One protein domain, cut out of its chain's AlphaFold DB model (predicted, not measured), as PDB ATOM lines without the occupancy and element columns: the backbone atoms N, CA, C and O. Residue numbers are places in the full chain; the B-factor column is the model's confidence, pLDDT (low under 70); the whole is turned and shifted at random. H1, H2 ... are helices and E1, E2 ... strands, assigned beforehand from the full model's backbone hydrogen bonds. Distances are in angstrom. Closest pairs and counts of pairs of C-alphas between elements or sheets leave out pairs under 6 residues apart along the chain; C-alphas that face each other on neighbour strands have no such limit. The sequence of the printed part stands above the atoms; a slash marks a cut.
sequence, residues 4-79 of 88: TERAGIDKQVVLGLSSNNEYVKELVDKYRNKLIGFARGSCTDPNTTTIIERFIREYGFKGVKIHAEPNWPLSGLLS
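AT A GLANCE: This is residues 4 to 79 of the 88 residues of an uncharacterized protein of Candidatus Bathyarchaeota archaeon (UniProt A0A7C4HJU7). A small, short-stranded parallel sheet has two helices, H1 and H2, over one face and no named helix on the other; H3, which is off the sheet, lies toward one end of the long axis, and residues 4 to 8 lie toward the other. The 76 printed residues hold three named strands and three named helices, in the order E1, H1, E2, H2, E3, H3, and the class is mixed, helices and strands. The sheet runs E1, E2, E3 and is parallel throughout. The whole is elongated, spanning 41 by 25 by 19 A, and only just compact, close to loose, with a radius of gyration of the C-alphas of 13.5 A.

IN THESE COORDINATES: E1 is residues 12 to 15, 9.7 A long, with C-alpha 12 at (-39.267, 2.402, 12.127). H1 is residues 21 to 30, 14.5 A. E2 is residues 35 to 40, 15.5 A, with C-alpha 35 at (-37.056, -1.911, 11.021). H2 is residues 48 to 57, 14.0 A. E3 is residues 63 to 65, 6.9 A. H3 is residues 74 to 79, 8.7 A, with C-alpha 79 at (-27.960, -0.469, 34.672).

HOW THE PARTS SIT: E2 is the inner strand, and its pairing is staggered: residues 35 to 38 pair with E1 and residues 38 to 40 with E3. E1 and E2 are parallel at 19 degrees, with N 36 and O 12 within hydrogen-bond range at 2.8 A. E2 and E3 are parallel at 55 degrees, with N 65 and O 39 within hydrogen-bond range at 2.8 A. E1, H1, E2 and E2, H2, E3 are strand-helix-strand units, two parallel neighbour strands with a helix between, and both crossovers are right-handed. H1 and H2 are on the same face of the sheet, in two layers, helices over one face. H1 is over E2 at a height over the sheet of 8.2 A and runs along the strands, at 9 degrees to E2 on the local plane; the closest C-alphas are those of Val 28 and Leu 35, 5.5 A apart. H2 is at a height over the sheet of 8.6 A, over E3 and only just over E2, on which 3 of its C-alphas fall; its closest C-alpha to E2 is that of Ile 52, 6.2 A from that of Ala 39. H1 and H2 are near each other, with 5 pairs of C-alphas within 10 A. H3 is not on the sheet and only just apart from H2, their closest C-alphas being 8.3 A apart. In H1, H2 and H3 every O i to N i+4 pair is within hydrogen-bond range.

THE WHOLE: The C-alphas of Arg 6 and Pro 46, the two farthest apart, are 42.7 A from each other. The printed part has no cut, and no link is long. The mean pLDDT of the printed part is 84.7, and residues 16 to 19 and 69 to 79 are under 70.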
ATOM      1  N   THR A   4     -46.235   5.004   5.503       91.06
ATOM      2  CA  THR A   4     -44.823   5.240   5.837       91.06
ATOM      3  C   THR A   4     -44.019   5.777   4.655       91.06
ATOM      4  O   THR A   4     -43.197   6.667   4.827       91.06
ATOM      5  N   GLU A   5     -44.287   5.276   3.446       90.06
ATOM      6  CA  GLU A   5     -43.632   5.732   2.213       90.06
ATOM      7  C   GLU A   5     -44.056   7.161   1.870       90.06
ATOM      8  O   GLU A   5     -43.206   7.994   1.579       90.06
ATOM      9  N   ARG A   6     -45.357   7.471   1.983       94.56
ATOM     10  CA  ARG A   6     -45.868   8.838   1.778       94.56
ATOM     11  C   ARG A   6     -45.282   9.841   2.768       94.56
ATOM     12  O   ARG A   6     -45.086  10.994   2.414       94.56
ATOM     13  N   ALA A   7     -45.024   9.402   3.997       95.00
ATOM     14  CA  ALA A   7     -44.448  10.230   5.048       95.00
ATOM     15  C   ALA A   7     -42.912  10.349   4.971       95.00
ATOM     16  O   ALA A   7     -42.325  11.011   5.820       95.00
ATOM     17  N   GLY A   8     -42.248   9.702   4.003       95.69
ATOM     18  CA  GLY A   8     -40.785   9.726   3.891       95.69
ATOM     19  C   GLY A   8     -40.057   8.971   5.011       95.69
ATOM     20  O   GLY A   8     -38.903   9.270   5.305       95.69
ATOM     21  N   ILE A   9     -40.712   8.000   5.657       95.25
ATOM     22  CA  ILE A   9     -40.119   7.218   6.749       95.25
ATOM     23  C   ILE A   9     -39.239   6.108   6.166       95.25
ATOM     24  O   ILE A   9     -39.738   5.156   5.560       95.25
ATOM     25  N   ASP A  10     -37.928   6.205   6.395       94.94
ATOM     26  CA  ASP A  10     -36.958   5.206   5.938       94.94
ATOM     27  C   ASP A  10     -37.012   3.913   6.772       94.94
ATOM     28  O   ASP A  10     -37.198   2.816   6.230       94.94
ATOM     29  N   LYS A  11     -36.941   4.053   8.105       95.56
ATOM     30  CA  LYS A  11     -37.054   2.954   9.072       95.56
ATOM     31  C   LYS A  11     -37.934   3.311  10.261       95.56
ATOM     32  O   LYS A  11     -38.078   4.474  10.622       95.56
ATOM     33  N   GLN A  12     -38.479   2.285  10.903       94.56
ATOM     34  CA  GLN A  12     -39.267   2.402  12.127       94.56
ATOM     35  C   GLN A  12     -38.619   1.617  13.262       94.56
ATOM     36  O   GLN A  12     -38.042   0.551  13.043       94.56
ATOM     37  N   VAL A  13     -38.749   2.125  14.484       94.31
ATOM     38  CA  VAL A  13     -38.369   1.374  15.681       94.31
ATOM     39  C   VAL A  13     -39.511   0.437  16.049       94.31
ATOM     40  O   VAL A  13     -40.643   0.880  16.237       94.31
ATOM     41  N   VAL A  14     -39.206  -0.851  16.169       90.56
ATOM     42  CA  VAL A  14     -40.110  -1.841  16.748       90.56
ATOM     43  C   VAL A  14     -39.596  -2.218  18.131       90.56
ATOM     44  O   VAL A  14     -38.423  -2.534  18.333       90.56
ATOM     45  N   LEU A  15     -40.496  -2.128  19.097       85.38
ATOM     46  CA  LEU A  15     -40.230  -2.279  20.519       85.38
ATOM     47  C   LEU A  15     -41.153  -3.354  21.064       85.38
ATOM     48  O   LEU A  15     -42.327  -3.330  20.718       85.38
ATOM     49  N   GLY A  16     -40.600  -4.263  21.876       64.38
ATOM     50  CA  GLY A  16     -41.251  -5.398  22.551       64.38
ATOM     51  C   GLY A  16     -42.779  -5.407  22.547       64.38
ATOM     52  O   GLY A  16     -43.392  -5.158  23.580       64.38
ATOM     53  N   LEU A  17     -43.389  -5.734  21.398       63.97
ATOM     54  CA  LEU A  17     -44.847  -5.770  21.215       63.97
ATOM     55  C   LEU A  17     -45.495  -6.911  22.028       63.97
ATOM     56  O   LEU A  17     -46.714  -7.042  22.065       63.97
ATOM     57  N   SER A  18     -44.674  -7.724  22.696       59.47
ATOM     58  CA  SER A  18     -45.033  -8.821  23.583       59.47
ATOM     59  C   SER A  18     -44.017  -8.929  24.736       59.47
ATOM     60  O   SER A  18     -43.040  -8.180  24.823       59.47
ATOM     61  N   SER A  19     -44.216  -9.873  25.653       64.81
ATOM     62  CA  SER A  19     -43.197 -10.305  26.627       64.81
ATOM     63  C   SER A  19     -42.016 -11.049  25.993       64.81
ATOM     64  O   SER A  19     -41.161 -11.542  26.720       64.81
ATOM     65  N   ASN A  20     -41.942 -11.125  24.658       77.00
ATOM     66  CA  ASN A  20     -40.974 -11.944  23.951       77.00
ATOM     67  C   ASN A  20     -40.140 -11.121  22.956       77.00
ATOM     68  O   ASN A  20     -40.620 -10.700  21.901       77.00
ATOM     69  N   ASN A  21     -38.857 -10.951  23.276       86.69
ATOM     70  CA  ASN A  21     -37.890 -10.300  22.396       86.69
ATOM     71  C   ASN A  21     -37.662 -11.071  21.083       86.69
ATOM     72  O   ASN A  21     -37.384 -10.448  20.059       86.69
ATOM     73  N   GLU A  22     -37.844 -12.394  21.070       91.19
ATOM     74  CA  GLU A  22     -37.617 -13.221  19.877       91.19
ATOM     75  C   GLU A  22     -38.596 -12.897  18.749       91.19
ATOM     76  O   GLU A  22     -38.200 -12.810  17.591       91.19
ATOM     77  N   TYR A  23     -39.853 -12.589  19.077       89.81
ATOM     78  CA  TYR A  23     -40.815 -12.163  18.060       89.81
ATOM     79  C   TYR A  23     -40.372 -10.866  17.364       89.81
ATOM     80  O   TYR A  23     -40.485 -10.713  16.147       89.81
ATOM     81  N   VAL A  24     -39.806  -9.924  18.127       91.69
ATOM     82  CA  VAL A  24     -39.253  -8.689  17.561       91.69
ATOM     83  C   VAL A  24     -38.025  -8.991  16.704       91.69
ATOM     84  O   VAL A  24     -37.885  -8.400  15.635       91.69
ATOM     85  N   LYS A  25     -37.162  -9.926  17.122       93.62
ATOM     86  CA  LYS A  25     -36.015 -10.373  16.317       93.62
ATOM     87  C   LYS A  25     -36.474 -10.925  14.973       93.62
ATOM     88  O   LYS A  25     -35.957 -10.489  13.949       93.62
ATOM     89  N   GLU A  26     -37.449 -11.830  14.952       93.88
ATOM     90  CA  GLU A  26     -37.976 -12.413  13.712       93.88
ATOM     91  C   GLU A  26     -38.476 -11.336  12.736       93.88
ATOM     92  O   GLU A  26     -38.170 -11.375  11.541       93.88
ATOM     93  N   LEU A  27     -39.190 -10.325  13.241       92.94
ATOM     94  CA  LEU A  27     -39.645  -9.191  12.433       92.94
ATOM     95  C   LEU A  27     -38.484  -8.334  11.918       92.94
ATOM     96  O   LEU A  27     -38.475  -7.956  10.745       92.94
ATOM     97  N   VAL A  28     -37.512  -8.019  12.776       94.50
ATOM     98  CA  VAL A  28     -36.337  -7.214  12.409       94.50
ATOM     99  C   VAL A  28     -35.479  -7.942  11.383       94.50
ATOM    100  O   VAL A  28     -35.002  -7.305  10.452       94.50
ATOM    101  N   ASP A  29     -35.327  -9.259  11.484       95.44
ATOM    102  CA  ASP A  29     -34.605 -10.044  10.486       95.44
ATOM    103  C   ASP A  29     -35.324 -10.032   9.140       95.44
ATOM    104  O   ASP A  29     -34.706  -9.755   8.110       95.44
ATOM    105  N   LYS A  30     -36.644 -10.237   9.147       96.50
ATOM    106  CA  LYS A  30     -37.458 -10.235   7.926       96.50
ATOM    107  C   LYS A  30     -37.507  -8.869   7.237       96.50
ATOM    108  O   LYS A  30     -37.600  -8.801   6.013       96.50
ATOM    109  N   TYR A  31     -37.451  -7.781   8.004       95.50
ATOM    110  CA  TYR A  31     -37.611  -6.412   7.506       95.50
ATOM    111  C   TYR A  31     -36.445  -5.505   7.908       95.50
ATOM    112  O   TYR A  31     -36.640  -4.329   8.218       95.50
ATOM    113  N   ARG A  32     -35.211  -6.019   7.883       94.06
ATOM    114  CA  ARG A  32     -34.002  -5.323   8.374       94.06
ATOM    115  C   ARG A  32     -33.726  -3.976   7.694       94.06
ATOM    116  O   ARG A  32     -33.136  -3.058   8.273       94.06
ATOM    117  N   ASN A  33     -34.169  -3.829   6.449       95.00
ATOM    118  CA  ASN A  33     -34.084  -2.578   5.697       95.00
ATOM    119  C   ASN A  33     -35.138  -1.540   6.113       95.00
ATOM    120  O   ASN A  33     -34.992  -0.382   5.747       95.00
ATOM    121  N   LYS A  34     -36.173  -1.929   6.864       95.44
ATOM    122  CA  LYS A  34     -37.294  -1.069   7.273       95.44
ATOM    123  C   LYS A  34     -37.496  -0.974   8.782       95.44
ATOM    124  O   LYS A  34     -38.200  -0.071   9.226       95.44
ATOM    125  N   LEU A  35     -36.888  -1.859   9.571       95.25
ATOM    126  CA  LEU A  35     -37.056  -1.911  11.021       95.25
ATOM    127  C   LEU A  35     -35.726  -1.787  11.771       95.25
ATOM    128  O   LEU A  35     -34.678  -2.237  11.309       95.25
ATOM    129  N   ILE A  36     -35.804  -1.190  12.958       95.75
ATOM    130  CA  ILE A  36     -34.760  -1.149  13.982       95.75
ATOM    131  C   ILE A  36     -35.341  -1.793  15.243       95.75
ATOM    132  O   ILE A  36     -36.390  -1.370  15.723       95.75
ATOM    133  N   GLY A  37     -34.669  -2.816  15.771       93.75
ATOM    134  CA  GLY A  37     -35.110  -3.532  16.968       93.75
ATOM    135  C   GLY A  37     -34.671  -2.860  18.265       93.75
ATOM    136  O   GLY A  37     -33.496  -2.511  18.417       93.75
ATOM    137  N   PHE A  38     -35.607  -2.720  19.206       92.81
ATOM    138  CA  PHE A  38     -35.345  -2.406  20.613       92.81
ATOM    139  C   PHE A  38     -35.732  -3.602  21.486       92.81
ATOM    140  O   PHE A  38     -36.832  -4.144  21.354       92.81
ATOM    141  N   ALA A  39     -34.824  -4.013  22.371       90.62
ATOM    142  CA  ALA A  39     -35.045  -5.136  23.266       90.62
ATOM    143  C   ALA A  39     -35.943  -4.678  24.413       90.62
ATOM    144  O   ALA A  39     -35.794  -3.575  24.935       90.62
ATOM    145  N   ARG A  40     -36.879  -5.513  24.834       87.25
ATOM    146  CA  ARG A  40     -37.583  -5.333  26.094       87.25
ATOM    147  C   ARG A  40     -36.625  -5.653  27.234       87.25
ATOM    148  O   ARG A  40     -36.083  -6.756  27.279       87.25
ATOM    149  N   GLY A  41     -36.450  -4.693  28.131       83.62
ATOM    150  CA  GLY A  41     -35.849  -4.923  29.440       83.62
ATOM    151  C   GLY A  41     -36.920  -5.192  30.493       83.62
ATOM    152  O   GLY A  41     -38.086  -4.836  30.298       83.62
ATOM    153  N   SER A  42     -36.512  -5.811  31.594       80.56
ATOM    154  CA  SER A  42     -37.310  -5.967  32.805       80.56
ATOM    155  C   SER A  42     -36.424  -5.719  34.022       80.56
ATOM    156  O   SER A  42     -35.374  -6.341  34.162       80.56
ATOM    157  N   CYS A  43     -36.815  -4.816  34.919       75.62
ATOM    158  CA  CYS A  43     -36.057  -4.631  36.155       75.62
ATOM    159  C   CYS A  43     -36.234  -5.861  37.050       75.62
ATOM    160  O   CYS A  43     -35.275  -6.345  37.636       75.62
ATOM    161  N   THR A  44     -37.442  -6.412  37.110       76.31
ATOM    162  CA  THR A  44     -37.774  -7.568  37.963       76.31
ATOM    163  C   THR A  44     -37.227  -8.921  37.496       76.31
ATOM    164  O   THR A  44     -37.180  -9.853  38.296       76.31
ATOM    165  N   ASP A  45     -36.813  -9.056  36.232       78.88
ATOM    166  CA  ASP A  45     -36.234 -10.303  35.720       78.88
ATOM    167  C   ASP A  45     -34.713 -10.311  35.944       78.88
ATOM    168  O   ASP A  45     -34.005  -9.520  35.310       78.88
ATOM    169  N   PRO A  46     -34.177 -11.220  36.782       79.88
ATOM    170  CA  PRO A  46     -32.743 -11.283  37.053       79.88
ATOM    171  C   PRO A  46     -31.896 -11.581  35.805       79.88
ATOM    172  O   PRO A  46     -30.706 -11.274  35.796       79.88
ATOM    173  N   ASN A  47     -32.484 -12.135  34.740       84.50
ATOM    174  CA  ASN A  47     -31.776 -12.469  33.503       84.50
ATOM    175  C   ASN A  47     -31.778 -11.335  32.469       84.50
ATOM    176  O   ASN A  47     -31.175 -11.481  31.402       84.50
ATOM    177  N   THR A  48     -32.444 -10.208  32.751       85.19
ATOM    178  CA  THR A  48     -32.628  -9.134  31.765       85.19
ATOM    179  C   THR A  48     -31.312  -8.630  31.191       85.19
ATOM    180  O   THR A  48     -31.237  -8.386  29.988       85.19
ATOM    181  N   THR A  49     -30.262  -8.511  32.006       84.69
ATOM    182  CA  THR A  49     -28.953  -8.045  31.535       84.69
ATOM    183  C   THR A  49     -28.398  -8.963  30.446       84.69
ATOM    184  O   THR A  49     -28.087  -8.491  29.356       84.69
ATOM    185  N   THR A  50     -28.367 -10.278  30.681       89.44
ATOM    186  CA  THR A  50     -27.888 -11.260  29.696       89.44
ATOM    187  C   THR A  50     -28.741 -11.259  28.429       89.44
ATOM    188  O   THR A  50     -28.215 -11.332  27.319       89.44
ATOM    189  N   ILE A  51     -30.064 -11.130  28.574       88.81
ATOM    190  CA  ILE A  51     -30.980 -11.047  27.431       88.81
ATOM    191  C   ILE A  51     -30.674  -9.796  26.596       88.81
ATOM    192  O   ILE A  51     -30.517  -9.888  25.380       88.81
ATOM    193  N   ILE A  52     -30.554  -8.627  27.227       90.00
ATOM    194  CA  ILE A  52     -30.257  -7.366  26.537       90.00
ATOM    195  C   ILE A  52     -28.894  -7.430  25.846       90.00
ATOM    196  O   ILE A  52     -28.788  -7.043  24.680       90.00
ATOM    197  N   GLU A  53     -27.865  -7.938  26.528       91.19
ATOM    198  CA  GLU A  53     -26.523  -8.078  25.960       91.19
ATOM    199  C   GLU A  53     -26.535  -8.929  24.693       91.19
ATOM    200  O   GLU A  53     -25.994  -8.488  23.674       91.19
ATOM    201  N   ARG A  54     -27.219 -10.081  24.713       93.62
ATOM    202  CA  ARG A  54     -27.386 -10.939  23.532       93.62
ATOM    203  C   ARG A  54     -28.031 -10.174  22.379       93.62
ATOM    204  O   ARG A  54     -27.504 -10.136  21.269       93.62
ATOM    205  N   PHE A  55     -29.152  -9.506  22.636       93.25
ATOM    206  CA  PHE A  55     -29.907  -8.808  21.594       93.25
ATOM    207  C   PHE A  55     -29.142  -7.631  20.979       93.25
ATOM    208  O   PHE A  55     -29.202  -7.416  19.765       93.25
ATOM    209  N   ILE A  56     -28.402  -6.877  21.791       93.12
ATOM    210  CA  ILE A  56     -27.605  -5.745  21.312       93.12
ATOM    211  C   ILE A  56     -26.368  -6.237  20.556       93.12
ATOM    212  O   ILE A  56     -26.121  -5.790  19.434       93.12
ATOM    213  N   ARG A  57     -25.587  -7.143  21.157       94.06
ATOM    214  CA  ARG A  57     -24.276  -7.542  20.626       94.06
ATOM    215  C   ARG A  57     -24.387  -8.514  19.460       94.06
ATOM    216  O   ARG A  57     -23.672  -8.348  18.479       94.06
ATOM    217  N   GLU A  58     -25.278  -9.495  19.552       95.00
ATOM    218  CA  GLU A  58     -25.381 -10.563  18.551       95.00
ATOM    219  C   GLU A  58     -26.422 -10.236  17.481       95.00
ATOM    220  O   GLU A  58     -26.178 -10.432  16.291       95.00
ATOM    221  N   TYR A  59     -27.582  -9.700  17.878       93.69
ATOM    222  CA  TYR A  59     -28.694  -9.454  16.945       93.69
ATOM    223  C   TYR A  59     -28.740  -8.016  16.417       93.69
ATOM    224  O   TYR A  59     -29.556  -7.689  15.554       93.69
ATOM    225  N   GLY A  60     -27.837  -7.151  16.889       94.50
ATOM    226  CA  GLY A  60     -27.655  -5.798  16.369       94.50
ATOM    227  C   GLY A  60     -28.762  -4.817  16.753       94.50
ATOM    228  O   GLY A  60     -28.896  -3.775  16.099       94.50
ATOM    229  N   PHE A  61     -29.542  -5.124  17.793       94.44
ATOM    230  CA  PHE A  61     -30.543  -4.211  18.340       94.44
ATOM    231  C   PHE A  61     -29.879  -2.913  18.819       94.44
ATOM    232  O   PHE A  61     -28.709  -2.897  19.202       94.44
ATOM    233  N   LYS A  62     -30.616  -1.797  18.757       94.50
ATOM    234  CA  LYS A  62     -30.053  -0.446  18.962       94.50
ATOM    235  C   LYS A  62     -30.495   0.239  20.247       94.50
ATOM    236  O   LYS A  62     -30.100   1.373  20.491       94.50
ATOM    237  N   GLY A  63     -31.286  -0.437  21.073       89.88
ATOM    238  CA  GLY A  63     -31.727   0.121  22.340       89.88
ATOM    239  C   GLY A  63     -32.579  -0.836  23.154       89.88
ATOM    240  O   GLY A  63     -32.850  -1.966  22.740       89.88
ATOM    241  N   VAL A  64     -33.001  -0.341  24.314       87.62
ATOM    242  CA  VAL A  64     -33.840  -1.051  25.278       87.62
ATOM    243  C   VAL A  64     -35.108  -0.239  25.527       87.62
ATOM    244  O   VAL A  64     -35.058   0.984  25.662       87.62
ATOM    245  N   LYS A  65     -36.254  -0.913  25.599       85.69
ATOM    246  CA  LYS A  65     -37.522  -0.357  26.068       85.69
ATOM    247  C   LYS A  65     -37.909  -1.049  27.370       85.69
ATOM    248  O   LYS A  65     -38.049  -2.267  27.408       85.69
ATOM    249  N   ILE A  66     -38.122  -0.255  28.410       79.38
ATOM    250  CA  ILE A  66     -38.675  -0.706  29.690       79.38
ATOM    251  C   ILE A  66     -40.095  -0.131  29.786       79.38
ATOM    252  O   ILE A  66     -40.320   1.041  29.457       79.38
ATOM    253  N   HIS A  67     -41.072  -0.972  30.127       76.62
ATOM    254  CA  HIS A  67     -42.445  -0.534  30.408       76.62
ATOM    255  C   HIS A  67     -42.550  -0.064  31.860       76.62
ATOM    256  O   HIS A  67     -41.657  -0.340  32.648       76.62
ATOM    257  N   ALA A  68     -43.617   0.656  32.217       71.06
ATOM    258  CA  ALA A  68     -43.850   1.064  33.604       71.06
ATOM    259  C   ALA A  68     -43.748  -0.149  34.551       71.06
ATOM    260  O   ALA A  68     -44.518  -1.100  34.412       71.06
ATOM    261  N   GLU A  69     -42.799  -0.106  35.487       69.69
ATOM    262  CA  GLU A  69     -42.560  -1.143  36.494       69.69
ATOM    263  C   GLU A  69     -42.653  -0.542  37.910       69.69
ATOM    264  O   GLU A  69     -42.322   0.636  38.093       69.69
ATOM    265  N   PRO A  70     -43.106  -1.314  38.920       61.75
ATOM    266  CA  PRO A  70     -43.100  -0.874  40.315       61.75
ATOM    267  C   PRO A  70     -41.670  -0.591  40.795       61.75
ATOM    268  O   PRO A  70     -40.765  -1.363  40.494       61.75
ATOM    269  N   ASN A  71     -41.479   0.470  41.590       60.25
ATOM    270  CA  ASN A  71     -40.184   0.886  42.153       60.25
ATOM    271  C   ASN A  71     -39.129   1.187  41.076       60.25
ATOM    272  O   ASN A  71     -38.220   0.396  40.856       60.25
ATOM    273  N   TRP A  72     -39.239   2.346  40.418       61.41
ATOM    274  CA  TRP A  72     -38.327   2.783  39.355       61.41
ATOM    275  C   TRP A  72     -37.177   3.650  39.897       61.41
ATOM    276  O   TRP A  72     -37.289   4.880  39.897       61.41
ATOM    277  N   PRO A  73     -36.032   3.092  40.330       62.03
ATOM    278  CA  PRO A  73     -34.847   3.904  40.519       62.03
ATOM    279  C   PRO A  73     -34.232   4.194  39.141       62.03
ATOM    280  O   PRO A  73     -34.047   3.294  38.324       62.03
ATOM    281  N   LEU A  74     -33.884   5.457  38.868       62.91
ATOM    282  CA  LEU A  74     -33.162   5.881  37.653       62.91
ATOM    283  C   LEU A  74     -31.917   5.014  37.379       62.91
ATOM    284  O   LEU A  74     -31.563   4.737  36.236       62.91
ATOM    285  N   SER A  75     -31.281   4.530  38.439       62.03
ATOM    286  CA  SER A  75     -30.148   3.615  38.381       62.03
ATOM    287  C   SER A  75     -30.503   2.230  37.821       62.03
ATOM    288  O   SER A  75     -29.650   1.620  37.183       62.03
ATOM    289  N   GLY A  76     -31.745   1.754  37.952       62.22
ATOM    290  CA  GLY A  76     -32.227   0.535  37.293       62.22
ATOM    291  C   GLY A  76     -32.390   0.697  35.779       62.22
ATOM    292  O   GLY A  76     -32.018  -0.195  35.021       62.22
ATOM    293  N   LEU A  77     -32.822   1.880  35.319       64.38
ATOM    294  CA  LEU A  77     -32.864   2.221  33.890       64.38
ATOM    295  C   LEU A  77     -31.456   2.274  33.276       64.38
ATOM    296  O   LEU A  77     -31.241   1.745  32.190       64.38
ATOM    297  N   LEU A  78     -30.500   2.891  33.976       68.06
ATOM    298  CA  LEU A  78     -29.119   3.018  33.496       68.06
ATOM    299  C   LEU A  78     -28.337   1.699  33.548       68.06
ATOM    300  O   LEU A  78     -27.447   1.490  32.731       68.06
ATOM    301  N   SER A  79     -28.653   0.817  34.501       65.44
ATOM    302  CA  SER A  79     -27.960  -0.469  34.672       65.44
ATOM    303  C   SER A  79     -28.682  -1.655  34.037       65.44
ATOM    304  O   SER A  79     -28.130  -2.754  34.002       65.44
TER     305      SER A  79